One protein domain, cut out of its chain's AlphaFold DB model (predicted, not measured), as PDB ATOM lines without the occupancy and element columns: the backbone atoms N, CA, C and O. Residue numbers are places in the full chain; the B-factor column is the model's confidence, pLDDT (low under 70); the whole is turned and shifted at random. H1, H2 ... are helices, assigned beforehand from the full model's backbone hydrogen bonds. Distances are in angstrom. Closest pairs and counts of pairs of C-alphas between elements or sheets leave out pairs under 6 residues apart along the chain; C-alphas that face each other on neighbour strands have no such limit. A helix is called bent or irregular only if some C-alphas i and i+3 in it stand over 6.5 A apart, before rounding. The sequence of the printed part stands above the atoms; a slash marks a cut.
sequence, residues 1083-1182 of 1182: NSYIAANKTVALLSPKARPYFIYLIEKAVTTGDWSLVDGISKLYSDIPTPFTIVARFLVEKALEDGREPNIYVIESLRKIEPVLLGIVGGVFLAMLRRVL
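What this domain is: This is residues 1083 to 1182 of the 1182 residues of an uncharacterized protein of Pyrobaculum islandicum (strain DSM 4184 / JCM 9189 / GEO3) (UniProt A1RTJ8). Two helical hairpins, H1 with H2 and H4 with H5a, pack with H3 between them into a small body, and residues 1168 to 1182 stick out as an arm. The printed part has 100 residues with five named helices, all helix, loose, with a radius of gyration of the C-alphas of 17.1 A, spanning 62 by 24 by 20 A.

Where its parts are: H1, residues 1083 to 1094, begins at C-alpha (214.400, 168.012, 202.275). H2 is 1100 to 1113, H3 1117 to 1127, H4 1132 to 1146, 21.3 A. H5, 1153 to 1178, assigned as one helix by its hydrogen bonds, is bent: C-alphas 1161 and 1164 are 6.9 A apart. Its arms are H5a, 1153 to 1161, and H5b, 1164 to 1178, ending at (182.363, 183.024, 173.029).

How they stand to each other: H1 touches H3 at a steep tilt of 58 degrees, closest C-alphas Ala 1088 and Ser 1123, 5.4 A. Hairpin H4 and H5a touch at Ala 1137 and Ile 1156, closest C-alphas, 5.7 A. O i to N i+4 pairs are within hydrogen-bond range throughout H2, H4, H5a and H5b, in H1 6 of 8, in H3 5 of 7.

The domain as a whole: The printed part has no cut and no long link; pLDDT is under 70 at 1128, 1130 and 1154 to 1182.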
ATOM      1  N   ASN A1083     215.231 167.489 203.361       84.06
ATOM      2  CA  ASN A1083     214.400 168.012 202.275       84.06
ATOM      3  C   ASN A1083     213.971 169.463 202.538       84.06
ATOM      4  O   ASN A1083     214.098 170.299 201.644       84.06
ATOM      5  N   SER A1084     213.543 169.764 203.767       84.94
ATOM      6  CA  SER A1084     213.152 171.104 204.224       84.94
ATOM      7  C   SER A1084     214.321 172.090 204.144       84.94
ATOM      8  O   SER A1084     214.200 173.155 203.543       84.94
ATOM      9  N   TYR A1085     215.503 171.704 204.639       87.81
ATOM     10  CA  TYR A1085     216.694 172.562 204.613       87.81
ATOM     11  C   TYR A1085     217.157 172.888 203.181       87.81
ATOM     12  O   TYR A1085     217.477 174.036 202.863       87.81
ATOM     13  N   ILE A1086     217.168 171.894 202.284       85.38
ATOM     14  CA  ILE A1086     217.543 172.098 200.875       85.38
ATOM     15  C   ILE A1086     216.506 172.970 200.156       85.38
ATOM     16  O   ILE A1086     216.888 173.845 199.375       85.38
ATOM     17  N   ALA A1087     215.211 172.746 200.398       84.06
ATOM     18  CA  ALA A1087     214.136 173.550 199.820       84.06
ATOM     19  C   ALA A1087     214.231 175.012 200.278       84.06
ATOM     20  O   ALA A1087     214.248 175.908 199.434       84.06
ATOM     21  N   ALA A1088     214.421 175.244 201.578       85.56
ATOM     22  CA  ALA A1088     214.656 176.560 202.165       85.56
ATOM     23  C   ALA A1088     215.829 177.289 201.509       85.56
ATOM     24  O   ALA A1088     215.685 178.422 201.049       85.56
ATOM     25  N   ASN A1089     216.970 176.615 201.369       84.12
ATOM     26  CA  ASN A1089     218.158 177.220 200.776       84.12
ATOM     27  C   ASN A1089     217.968 177.563 199.283       84.12
ATOM     28  O   ASN A1089     218.454 178.588 198.808       84.12
ATOM     29  N   LYS A1090     217.203 176.754 198.532       85.06
ATOM     30  CA  LYS A1090     216.812 177.086 197.149       85.06
ATOM     31  C   LYS A1090     215.880 178.298 197.095       85.06
ATOM     32  O   LYS A1090     216.054 179.154 196.232       85.06
ATOM     33  N   THR A1091     214.923 178.397 198.017       85.62
ATOM     34  CA  THR A1091     213.989 179.529 198.103       85.62
ATOM     35  C   THR A1091     214.707 180.852 198.372       85.62
ATOM     36  O   THR A1091     214.350 181.856 197.762       85.62
ATOM     37  N   VAL A1092     215.777 180.864 199.181       85.12
ATOM     38  CA  VAL A1092     216.606 182.067 199.420       85.12
ATOM     39  C   VAL A1092     217.098 182.691 198.107       85.12
ATOM     40  O   VAL A1092     217.080 183.914 197.960       85.12
ATOM     41  N   ALA A1093     217.503 181.875 197.131       81.12
ATOM     42  CA  ALA A1093     217.989 182.364 195.841       81.12
ATOM     43  C   ALA A1093     216.877 182.971 194.961       81.12
ATOM     44  O   ALA A1093     217.164 183.817 194.113       81.12
ATOM     45  N   LEU A1094     215.624 182.559 195.175       83.25
ATOM     46  CA  LEU A1094     214.453 182.985 194.404       83.25
ATOM     47  C   LEU A1094     213.772 184.240 194.971       83.25
ATOM     48  O   LEU A1094     213.019 184.887 194.249       83.25
ATOM     49  N   LEU A1095     214.040 184.592 196.232       84.62
ATOM     50  CA  LEU A1095     213.482 185.774 196.896       84.62
ATOM     51  C   LEU A1095     214.154 187.081 196.446       84.62
ATOM     52  O   LEU A1095     215.332 187.101 196.061       84.62
ATOM     53  N   SER A1096     213.426 188.196 196.584       81.44
ATOM     54  CA  SER A1096     213.950 189.553 196.381       81.44
ATOM     55  C   SER A1096     215.147 189.847 197.313       81.44
ATOM     56  O   SER A1096     215.190 189.350 198.443       81.44
ATOM     57  N   PRO A1097     216.123 190.689 196.910       82.88
ATOM     58  CA  PRO A1097     217.260 191.049 197.764       82.88
ATOM     59  C   PRO A1097     216.874 191.644 199.126       82.88
ATOM     60  O   PRO A1097     217.645 191.521 200.074       82.88
ATOM     61  N   LYS A1098     215.693 192.269 199.229       81.81
ATOM     62  CA  LYS A1098     215.191 192.877 200.466       81.81
ATOM     63  C   LYS A1098     214.473 191.872 201.378       81.81
ATOM     64  O   LYS A1098     214.545 192.026 202.590       81.81
ATOM     65  N   ALA A1099     213.845 190.831 200.826       82.31
ATOM     66  CA  ALA A1099     213.167 189.776 201.592       82.31
ATOM     67  C   ALA A1099     214.134 188.706 202.146       82.31
ATOM     68  O   ALA A1099     213.868 188.078 203.174       82.31
ATOM     69  N   ARG A1100     215.276 188.491 201.473       86.69
ATOM     70  CA  ARG A1100     216.276 187.463 201.830       86.69
ATOM     71  C   ARG A1100     216.769 187.513 203.283       86.69
ATOM     72  O   ARG A1100     216.804 186.445 203.892       86.69
ATOM     73  N   PRO A1101     217.157 188.670 203.861       85.38
ATOM     74  CA  PRO A1101     217.769 188.699 205.192       85.38
ATOM     75  C   PRO A1101     216.844 188.154 206.283       85.38
ATOM     76  O   PRO A1101     217.275 187.382 207.135       85.38
ATOM     77  N   TYR A1102     215.556 188.499 206.221       83.88
ATOM     78  CA  TYR A1102     214.581 188.033 207.201       83.88
ATOM     79  C   TYR A1102     214.223 186.555 206.999       83.88
ATOM     80  O   TYR A1102     214.078 185.819 207.969       83.88
ATOM     81  N   PHE A1103     214.163 186.068 205.754       87.75
ATOM     82  CA  PHE A1103     213.961 184.638 205.503       87.75
ATOM     83  C   PHE A1103     215.150 183.783 205.965       87.75
ATOM     84  O   PHE A1103     214.943 182.722 206.544       87.75
ATOM     85  N   ILE A1104     216.389 184.262 205.797       87.12
ATOM     86  CA  ILE A1104     217.582 183.615 206.368       87.12
ATOM     87  C   ILE A1104     217.468 183.552 207.895       87.12
ATOM     88  O   ILE A1104     217.692 182.491 208.470       87.12
ATOM     89  N   TYR A1105     217.033 184.633 208.548       87.00
ATOM     90  CA  TYR A1105     216.754 184.627 209.987       87.00
ATOM     91  C   TYR A1105     215.699 183.575 210.382       87.00
ATOM     92  O   TYR A1105     215.881 182.873 211.376       87.00
ATOM     93  N   LEU A1106     214.628 183.401 209.599       85.69
ATOM     94  CA  LEU A1106     213.625 182.356 209.845       85.69
ATOM     95  C   LEU A1106     214.190 180.940 209.659       85.69
ATOM     96  O   LEU A1106     213.842 180.052 210.434       85.69
ATOM     97  N   ILE A1107     215.093 180.731 208.695       88.00
ATOM     98  CA  ILE A1107     215.827 179.466 208.539       88.00
ATOM     99  C   ILE A1107     216.716 179.219 209.760       88.00
ATOM    100  O   ILE A1107     216.689 178.129 210.317       88.00
ATOM    101  N   GLU A1108     217.474 180.212 210.227       87.62
ATOM    102  CA  GLU A1108     218.309 180.083 211.429       87.62
ATOM    103  C   GLU A1108     217.471 179.809 212.689       87.62
ATOM    104  O   GLU A1108     217.844 178.982 213.528       87.62
ATOM    105  N   LYS A1109     216.303 180.452 212.807       84.81
ATOM    106  CA  LYS A1109     215.315 180.181 213.857       84.81
ATOM    107  C   LYS A1109     214.823 178.733 213.765       84.81
ATOM    108  O   LYS A1109     214.930 178.019 214.753       84.81
ATOM    109  N   ALA A1110     214.412 178.253 212.592       84.38
ATOM    110  CA  ALA A1110     213.977 176.865 212.388       84.38
ATOM    111  C   ALA A1110     215.089 175.833 212.661       84.38
ATOM    112  O   ALA A1110     214.852 174.794 213.277       84.38
ATOM    113  N   VAL A1111     216.332 176.131 212.266       87.56
ATOM    114  CA  VAL A1111     217.521 175.306 212.543       87.56
ATOM    115  C   VAL A1111     217.812 175.223 214.043       87.56
ATOM    116  O   VAL A1111     218.293 174.196 214.508       87.56
ATOM    117  N   THR A1112     217.539 176.277 214.815       84.62
ATOM    118  CA  THR A1112     217.800 176.298 216.264       84.62
ATOM    119  C   THR A1112     216.657 175.698 217.078       84.62
ATOM    120  O   THR A1112     216.917 174.920 217.997       84.62
ATOM    121  N   THR A1113     215.408 176.020 216.735       79.06
ATOM    122  CA  THR A1113     214.208 175.581 217.465       79.06
ATOM    123  C   THR A1113     213.690 174.216 217.022       79.06
ATOM    124  O   THR A1113     212.982 173.571 217.789       79.06
ATOM    125  N   GLY A1114     214.031 173.773 215.809       82.25
ATOM    126  CA  GLY A1114     213.479 172.567 215.194       82.25
ATOM    127  C   GLY A1114     212.092 172.754 214.566       82.25
ATOM    128  O   GLY A1114     211.556 171.790 214.024       82.25
ATOM    129  N   ASP A1115     211.512 173.961 214.603       83.62
ATOM    130  CA  ASP A1115     210.209 174.255 213.994       83.62
ATOM    131  C   ASP A1115     210.378 174.725 212.546       83.62
ATOM    132  O   ASP A1115     210.753 175.867 212.275       83.62
ATOM    133  N   TRP A1116     210.091 173.822 211.611       85.75
ATOM    134  CA  TRP A1116     210.224 174.053 210.172       85.75
ATOM    135  C   TRP A1116     208.929 174.502 209.497       85.75
ATOM    136  O   TRP A1116     208.940 174.805 208.309       85.75
ATOM    137  N   SER A1117     207.815 174.586 210.227       82.69
ATOM    138  CA  SER A1117     206.475 174.726 209.644       82.69
ATOM    139  C   SER A1117     206.295 176.002 208.802       82.69
ATOM    140  O   SER A1117     205.781 175.945 207.680       82.69
ATOM    141  N   LEU A1118     206.780 177.145 209.298       82.62
ATOM    142  CA  LEU A1118     206.758 178.428 208.587       82.62
ATOM    143  C   LEU A1118     207.715 178.438 207.380       82.62
ATOM    144  O   LEU A1118     207.358 178.916 206.303       82.62
ATOM    145  N   VAL A1119     208.926 177.897 207.545       85.69
ATOM    146  CA  VAL A1119     209.947 177.857 206.483       85.69
ATOM    147  C   VAL A1119     209.500 176.942 205.346       85.69
ATOM    148  O   VAL A1119     209.564 177.342 204.186       85.69
ATOM    149  N   ASP A1120     208.959 175.768 205.668       84.56
ATOM    150  CA  ASP A1120     208.436 174.815 204.691       84.56
ATOM    151  C   ASP A1120     207.227 175.379 203.944       84.56
ATOM    152  O   ASP A1120     207.138 175.230 202.724       84.56
ATOM    153  N   GLY A1121     206.325 176.083 204.635       81.25
ATOM    154  CA  GLY A1121     205.187 176.743 203.996       81.25
ATOM    155  C   GLY A1121     205.609 177.806 202.973       81.25
ATOM    156  O   GLY A1121     205.052 177.859 201.873       81.25
ATOM    157  N   ILE A1122     206.634 178.610 203.286       83.06
ATOM    158  CA  ILE A1122     207.212 179.582 202.343       83.06
ATOM    159  C   ILE A1122     207.925 178.848 201.205       83.06
ATOM    160  O   ILE A1122     207.691 179.146 200.037       83.06
ATOM    161  N   SER A1123     208.762 177.855 201.505       85.19
ATOM    162  CA  SER A1123     209.523 177.127 200.489       85.19
ATOM    163  C   SER A1123     208.654 176.378 199.492       85.19
ATOM    164  O   SER A1123     208.934 176.417 198.291       85.19
ATOM    165  N   LYS A1124     207.558 175.781 199.963       81.81
ATOM    166  CA  LYS A1124     206.560 175.109 199.129       81.81
ATOM    167  C   LYS A1124     205.941 176.052 198.095       81.81
ATOM    168  O   LYS A1124     205.734 175.673 196.944       81.81
ATOM    169  N   LEU A1125     205.717 177.318 198.462       79.56
ATOM    170  CA  LEU A1125     205.190 178.337 197.550       79.56
ATOM    171  C   LEU A1125     206.126 178.599 196.357       79.56
ATOM    172  O   LEU A1125     205.661 178.943 195.268       79.56
ATOM    173  N   TYR A1126     207.436 178.436 196.550       78.81
ATOM    174  CA  TYR A1126     208.462 178.657 195.527       78.81
ATOM    175  C   TYR A1126     208.882 177.382 194.784       78.81
ATOM    176  O   TYR A1126     209.451 177.494 193.700       78.81
ATOM    177  N   SER A1127     208.582 176.191 195.313       73.75
ATOM    178  CA  SER A1127     208.775 174.920 194.601       73.75
ATOM    179  C   SER A1127     207.615 174.552 193.671       73.75
ATOM    180  O   SER A1127     207.827 173.819 192.708       73.75
ATOM    181  N   ASP A1128     206.404 175.043 193.945       68.94
ATOM    182  CA  ASP A1128     205.209 174.743 193.150       68.94
ATOM    183  C   ASP A1128     205.168 175.533 191.817       68.94
ATOM    184  O   ASP A1128     205.705 176.641 191.701       68.94
ATOM    185  N   ILE A1129     204.505 174.963 190.799       70.69
ATOM    186  CA  ILE A1129     204.345 175.562 189.458       70.69
ATOM    187  C   ILE A1129     203.606 176.911 189.583       70.69
ATOM    188  O   ILE A1129     202.549 176.957 190.216       70.69
ATOM    189  N   PRO A1130     204.123 178.016 189.005       67.81
ATOM    190  CA  PRO A1130     203.540 179.340 189.196       67.81
ATOM    191  C   PRO A1130     202.165 179.460 188.525       67.81
ATOM    192  O   PRO A1130     202.050 179.437 187.301       67.81
ATOM    193  N   THR A1131     201.129 179.643 189.342       72.75
ATOM    194  CA  THR A1131     199.789 180.089 188.930       72.75
ATOM    195  C   THR A1131     199.612 181.589 189.224       72.75
ATOM    196  O   THR A1131     200.366 182.138 190.038       72.75
ATOM    197  N   PRO A1132     198.637 182.289 188.610       72.56
ATOM    198  CA  PRO A1132     198.387 183.708 188.880       72.56
ATOM    199  C   PRO A1132     198.227 184.042 190.372       72.56
ATOM    200  O   PRO A1132     198.835 185.001 190.847       72.56
ATOM    201  N   PHE A1133     197.496 183.230 191.146       73.19
ATOM    202  CA  PHE A1133     197.352 183.465 192.591       73.19
ATOM    203  C   PHE A1133     198.601 183.069 193.383       73.19
ATOM    204  O   PHE A1133     198.886 183.678 194.414       73.19
ATOM    205  N   THR A1134     199.399 182.118 192.889       71.56
ATOM    206  CA  THR A1134     200.708 181.801 193.479       71.56
ATOM    207  C   THR A1134     201.683 182.978 193.334       71.56
ATOM    208  O   THR A1134     202.450 183.240 194.255       71.56
ATOM    209  N   ILE A1135     201.627 183.748 192.240       75.88
ATOM    210  CA  ILE A1135     202.440 184.969 192.059       75.88
ATOM    211  C   ILE A1135     202.023 186.063 193.056       75.88
ATOM    212  O   ILE A1135     202.881 186.683 193.681       75.88
ATOM    213  N   VAL A1136     200.715 186.259 193.263       78.19
ATOM    214  CA  VAL A1136     200.190 187.209 194.264       78.19
ATOM    215  C   VAL A1136     200.582 186.792 195.682       78.19
ATOM    216  O   VAL A1136     201.029 187.617 196.476       78.19
ATOM    217  N   ALA A1137     200.474 185.502 195.998       75.81
ATOM    218  CA  ALA A1137     200.924 184.955 197.269       75.81
ATOM    219  C   ALA A1137     202.429 185.173 197.494       75.81
ATOM    220  O   ALA A1137     202.818 185.582 198.586       75.81
ATOM    221  N   ARG A1138     203.268 184.954 196.470       83.38
ATOM    222  CA  ARG A1138     204.717 185.216 196.542       83.38
ATOM    223  C   ARG A1138     204.998 186.691 196.820       83.38
ATOM    224  O   ARG A1138     205.790 186.989 197.703       83.38
ATOM    225  N   PHE A1139     204.284 187.601 196.158       81.50
ATOM    226  CA  PHE A1139     204.403 189.041 196.403       81.50
ATOM    227  C   PHE A1139     204.035 189.436 197.846       81.50
ATOM    228  O   PHE A1139     204.748 190.217 198.472       81.50
ATOM    229  N   LEU A1140     202.956 188.874 198.406       81.31
ATOM    230  CA  LEU A1140     202.549 189.133 199.795       81.31
ATOM    231  C   LEU A1140     203.554 188.579 200.814       81.31
ATOM    232  O   LEU A1140     203.841 189.241 201.812       81.31
ATOM    233  N   VAL A1141     204.097 187.384 200.555       83.69
ATOM    234  CA  VAL A1141     205.164 186.791 201.374       83.69
ATOM    235  C   VAL A1141     206.415 187.655 201.319       83.69
ATOM    236  O   VAL A1141     206.933 188.018 202.369       83.69
ATOM    237  N   GLU A1142     206.874 188.038 200.127       84.44
ATOM    238  CA  GLU A1142     208.042 188.907 199.969       84.44
ATOM    239  C   GLU A1142     207.847 190.237 200.681       84.44
ATOM    240  O   GLU A1142     208.726 190.644 201.431       84.44
ATOM    241  N   LYS A1143     206.677 190.870 200.549       82.94
ATOM    242  CA  LYS A1143     206.407 192.140 201.222       82.94
ATOM    243  C   LYS A1143     206.433 192.017 202.749       82.94
ATOM    244  O   LYS A1143     207.004 192.874 203.418       82.94
ATOM    245  N   ALA A1144     205.863 190.946 203.301       80.50
ATOM    246  CA  ALA A1144     205.901 190.684 204.739       80.50
ATOM    247  C   ALA A1144     207.333 190.428 205.244       80.50
ATOM    248  O   ALA A1144     207.728 190.983 206.269       80.50
ATOM    249  N   LEU A1145     208.120 189.649 204.493       85.31
ATOM    250  CA  LEU A1145     209.528 189.383 204.799       85.31
ATOM    251  C   LEU A1145     210.388 190.659 204.696       85.31
ATOM    252  O   LEU A1145     211.262 190.866 205.533       85.31
ATOM    253  N   GLU A1146     210.130 191.530 203.715       85.94
ATOM    254  CA  GLU A1146     210.791 192.840 203.568       85.94
ATOM    255  C   GLU A1146     210.509 193.776 204.748       85.94
ATOM    256  O   GLU A1146     211.397 194.505 205.186       85.94
ATOM    257  N   ASP A1147     209.288 193.733 205.282       83.44
ATOM    258  CA  ASP A1147     208.862 194.545 206.425       83.44
ATOM    259  C   ASP A1147     209.274 193.919 207.780       83.44
ATOM    260  O   ASP A1147     208.914 194.436 208.840       83.44
ATOM    261  N   GLY A1148     210.020 192.805 207.762       77.88
ATOM    262  CA  GLY A1148     210.514 192.113 208.955       77.88
ATOM    263  C   GLY A1148     209.419 191.429 209.778       77.88
ATOM    264  O   GLY A1148     209.533 191.344 211.003       77.88
ATOM    265  N   ARG A1149     208.336 190.980 209.129       79.62
ATOM    266  CA  ARG A1149     207.187 190.319 209.764       79.62
ATOM    267  C   ARG A1149     207.050 188.873 209.287       79.62
ATOM    268  O   ARG A1149     207.325 188.555 208.131       79.62
ATOM    269  N   GLU A1150     206.567 187.996 210.164       78.06
ATOM    270  CA  GLU A1150     206.239 186.616 209.796       78.06
ATOM    271  C   GLU A1150     204.995 186.595 208.876       78.06
ATOM    272  O   GLU A1150     203.951 187.150 209.239       78.06
ATOM    273  N   PRO A1151     205.072 185.996 207.671       76.00
ATOM    274  CA  PRO A1151     203.947 185.958 206.744       76.00
ATOM    275  C   PRO A1151     202.856 184.999 207.236       76.00
ATOM    276  O   PRO A1151     203.132 183.887 207.682       76.00
ATOM    277  N   ASN A1152     201.588 185.394 207.097       75.81
ATOM    278  CA  ASN A1152     200.463 184.536 207.464       75.81
ATOM    279  C   ASN A1152     200.179 183.497 206.365       75.81
ATOM    280  O   ASN A1152     199.414 183.743 205.429       75.81
ATOM    281  N   ILE A1153     200.789 182.319 206.499       70.94
ATOM    282  CA  ILE A1153     200.709 181.233 205.509       70.94
ATOM    283  C   ILE A1153     199.278 180.689 205.339       70.94
ATOM    284  O   ILE A1153     198.910 180.281 204.239       70.94
ATOM    285  N   TYR A1154     198.418 180.778 206.361       65.75
ATOM    286  CA  TYR A1154     197.018 180.335 206.266       65.75
ATOM    287  C   TYR A1154     196.183 181.181 205.295       65.75
ATOM    288  O   TYR A1154     195.344 180.648 204.563       65.75
ATOM    289  N   VAL A1155     196.425 182.494 205.236       64.44
ATOM    290  CA  VAL A1155     195.756 183.395 204.275       64.44
ATOM    291  C   VAL A1155     196.200 183.072 202.843       64.44
ATOM    292  O   VAL A1155     195.397 183.097 201.911       64.44
ATOM    293  N   ILE A1156     197.464 182.684 202.677       64.06
ATOM    294  CA  ILE A1156     198.079 182.325 201.394       64.06
ATOM    295  C   ILE A1156     197.579 180.969 200.871       64.06
ATOM    296  O   ILE A1156     197.233 180.855 199.692       64.06
ATOM    297  N   GLU A1157     197.468 179.948 201.724       63.19
ATOM    298  CA  GLU A1157     196.853 178.669 201.336       63.19
ATOM    299  C   GLU A1157     195.360 178.821 201.010       63.19
ATOM    300  O   GLU A1157     194.852 178.162 200.101       63.19
ATOM    301  N   SER A1158     194.661 179.724 201.705       66.19
ATOM    302  CA  SER A1158     193.254 180.034 201.429       66.19
ATOM    303  C   SER A1158     193.072 180.700 200.060       66.19
ATOM    304  O   SER A1158     192.184 180.304 199.308       66.19
ATOM    305  N   LEU A1159     193.959 181.629 199.678       63.25
ATOM    306  CA  LEU A1159     193.985 182.233 198.335       63.25
ATOM    307  C   LEU A1159     194.186 181.185 197.225       63.25
ATOM    308  O   LEU A1159     193.509 181.246 196.200       63.25
ATOM    309  N   ARG A1160     195.046 180.177 197.444       62.84
ATOM    310  CA  ARG A1160     195.247 179.062 196.495       62.84
ATOM    311  C   ARG A1160     194.030 178.141 196.376       62.84
ATOM    312  O   ARG A1160     193.744 177.662 195.285       62.84
ATOM    313  N   LYS A1161     193.292 177.892 197.463       66.06
ATOM    314  CA  LYS A1161     192.074 177.053 197.429       66.06
ATOM    315  C   LYS A1161     190.916 177.700 196.656       66.06
ATOM    316  O   LYS A1161     190.056 176.982 196.155       66.06
ATOM    317  N   ILE A1162     190.899 179.029 196.542       68.50
ATOM    318  CA  ILE A1162     189.850 179.791 195.843       68.50
ATOM    319  C   ILE A1162     190.146 179.921 194.332       68.50
ATOM    320  O   ILE A1162     189.224 180.074 193.532       68.50
ATOM    321  N   GLU A1163     191.411 179.796 193.913       64.38
ATOM    322  CA  GLU A1163     191.852 179.950 192.515       64.38
ATOM    323  C   GLU A1163     191.101 179.060 191.494       64.38
ATOM    324  O   GLU A1163     190.650 179.605 190.484       64.38
ATOM    325  N   PRO A1164     190.859 177.750 191.725       63.53
ATOM    326  CA  PRO A1164     190.095 176.919 190.787       63.53
ATOM    327  C   PRO A1164     188.646 177.390 190.622       63.53
ATOM    328  O   PRO A1164     188.073 177.282 189.539       63.53
ATOM    329  N   VAL A1165     188.059 177.942 191.688       65.31
ATOM    330  CA  VAL A1165     186.680 178.446 191.699       65.31
ATOM    331  C   VAL A1165     186.590 179.759 190.920       65.31
ATOM    332  O   VAL A1165     185.719 179.909 190.069       65.31
ATOM    333  N   LEU A1166     187.526 180.689 191.139       62.16
ATOM    334  CA  LEU A1166     187.584 181.964 190.413       62.16
ATOM    335  C   LEU A1166     187.944 181.786 188.932       62.16
ATOM    336  O   LEU A1166     187.294 182.387 188.078       62.16
ATOM    337  N   LEU A1167     188.921 180.934 188.605       63.06
ATOM    338  CA  LEU A1167     189.259 180.610 187.213       63.06
ATOM    339  C   LEU A1167     188.130 179.834 186.521       63.06
ATOM    340  O   LEU A1167     187.890 180.056 185.337       63.06
ATOM    341  N   GLY A1168     187.387 178.993 187.250       61.53
ATOM    342  CA  GLY A1168     186.168 178.349 186.758       61.53
ATOM    343  C   GLY A1168     185.048 179.348 186.439       61.53
ATOM    344  O   GLY A1168     184.394 179.226 185.405       61.53
ATOM    345  N   ILE A1169     184.868 180.382 187.266       64.44
ATOM    346  CA  ILE A1169     183.897 181.464 187.027       64.44
ATOM    347  C   ILE A1169     184.323 182.328 185.830       64.44
ATOM    348  O   ILE A1169     183.514 182.573 184.940       64.44
ATOM    349  N   VAL A1170     185.588 182.751 185.756       61.19
ATOM    350  CA  VAL A1170     186.103 183.581 184.649       61.19
ATOM    351  C   VAL A1170     186.134 182.800 183.331       61.19
ATOM    352  O   VAL A1170     185.719 183.328 182.301       61.19
ATOM    353  N   GLY A1171     186.541 181.528 183.357       58.56
ATOM    354  CA  GLY A1171     186.479 180.625 182.206       58.56
ATOM    355  C   GLY A1171     185.042 180.346 181.758       58.56
ATOM    356  O   GLY A1171     184.766 180.339 180.561       58.56
ATOM    357  N   GLY A1172     184.106 180.213 182.705       59.56
ATOM    358  CA  GLY A1172     182.672 180.111 182.427       59.56
ATOM    359  C   GLY A1172     182.092 181.376 181.784       59.56
ATOM    360  O   GLY A1172     181.331 181.275 180.825       59.56
ATOM    361  N   VAL A1173     182.496 182.567 182.239       60.91
ATOM    362  CA  VAL A1173     182.094 183.859 181.649       60.91
ATOM    363  C   VAL A1173     182.710 184.061 180.259       60.91
ATOM    364  O   VAL A1173     182.029 184.537 179.352       60.91
ATOM    365  N   PHE A1174     183.963 183.649 180.050       58.84
ATOM    366  CA  PHE A1174     184.640 183.726 178.754       58.84
ATOM    367  C   PHE A1174     184.035 182.754 177.725       58.84
ATOM    368  O   PHE A1174     183.783 183.141 176.585       58.84
ATOM    369  N   LEU A1175     183.698 181.525 178.137       59.06
ATOM    370  CA  LEU A1175     182.953 180.562 177.312       59.06
ATOM    371  C   LEU A1175     181.518 181.036 177.023       59.06
ATOM    372  O   LEU A1175     181.020 180.840 175.915       59.06
ATOM    373  N   ALA A1176     180.865 181.709 177.975       56.16
ATOM    374  CA  ALA A1176     179.553 182.320 177.766       56.16
ATOM    375  C   ALA A1176     179.602 183.524 176.802       56.16
ATOM    376  O   ALA A1176     178.657 183.723 176.040       56.16
ATOM    377  N   MET A1177     180.700 184.294 176.784       55.22
ATOM    378  CA  MET A1177     180.936 185.342 175.781       55.22
ATOM    379  C   MET A1177     181.253 184.769 174.393       55.22
ATOM    380  O   MET A1177     180.709 185.259 173.407       55.22
ATOM    381  N   LEU A1178     182.063 183.708 174.297       53.78
ATOM    382  CA  LEU A1178     182.363 183.024 173.029       53.78
ATOM    383  C   LEU A1178     181.111 182.413 172.381       53.78
ATOM    384  O   LEU A1178     180.983 182.429 171.161       53.78
ATOM    385  N   ARG A1179     180.141 181.955 173.182       51.69
ATOM    386  CA  ARG A1179     178.842 181.447 172.702       51.69
ATOM    387  C   ARG A1179     177.881 182.537 172.196       51.69
ATOM    388  O   ARG A1179     176.827 182.202 171.677       51.69
ATOM    389  N   ARG A1180     178.200 183.825 172.369       52.69
ATOM    390  CA  ARG A1180     177.441 184.958 171.799       52.69
ATOM    391  C   ARG A1180     178.030 185.483 170.481       52.69
ATOM    392  O   ARG A1180     177.445 186.387 169.895       52.69
ATOM    393  N   VAL A1181     179.180 184.955 170.050       52.84
ATOM    394  CA  VAL A1181     179.908 185.369 168.831       52.84
ATOM    395  C   VAL A1181     179.944 184.245 167.771       52.84
ATOM    396  O   VAL A1181     180.505 184.414 166.693       52.84
ATOM    397  N   LEU A1182     179.274 183.124 168.045       41.62
ATOM    398  CA  LEU A1182     178.829 182.108 167.085       41.62
ATOM    399  C   LEU A1182     177.301 182.116 167.075       41.62
ATOM    400  O   LEU A1182     176.730 181.896 165.987       41.62
TER     401      LEU A1182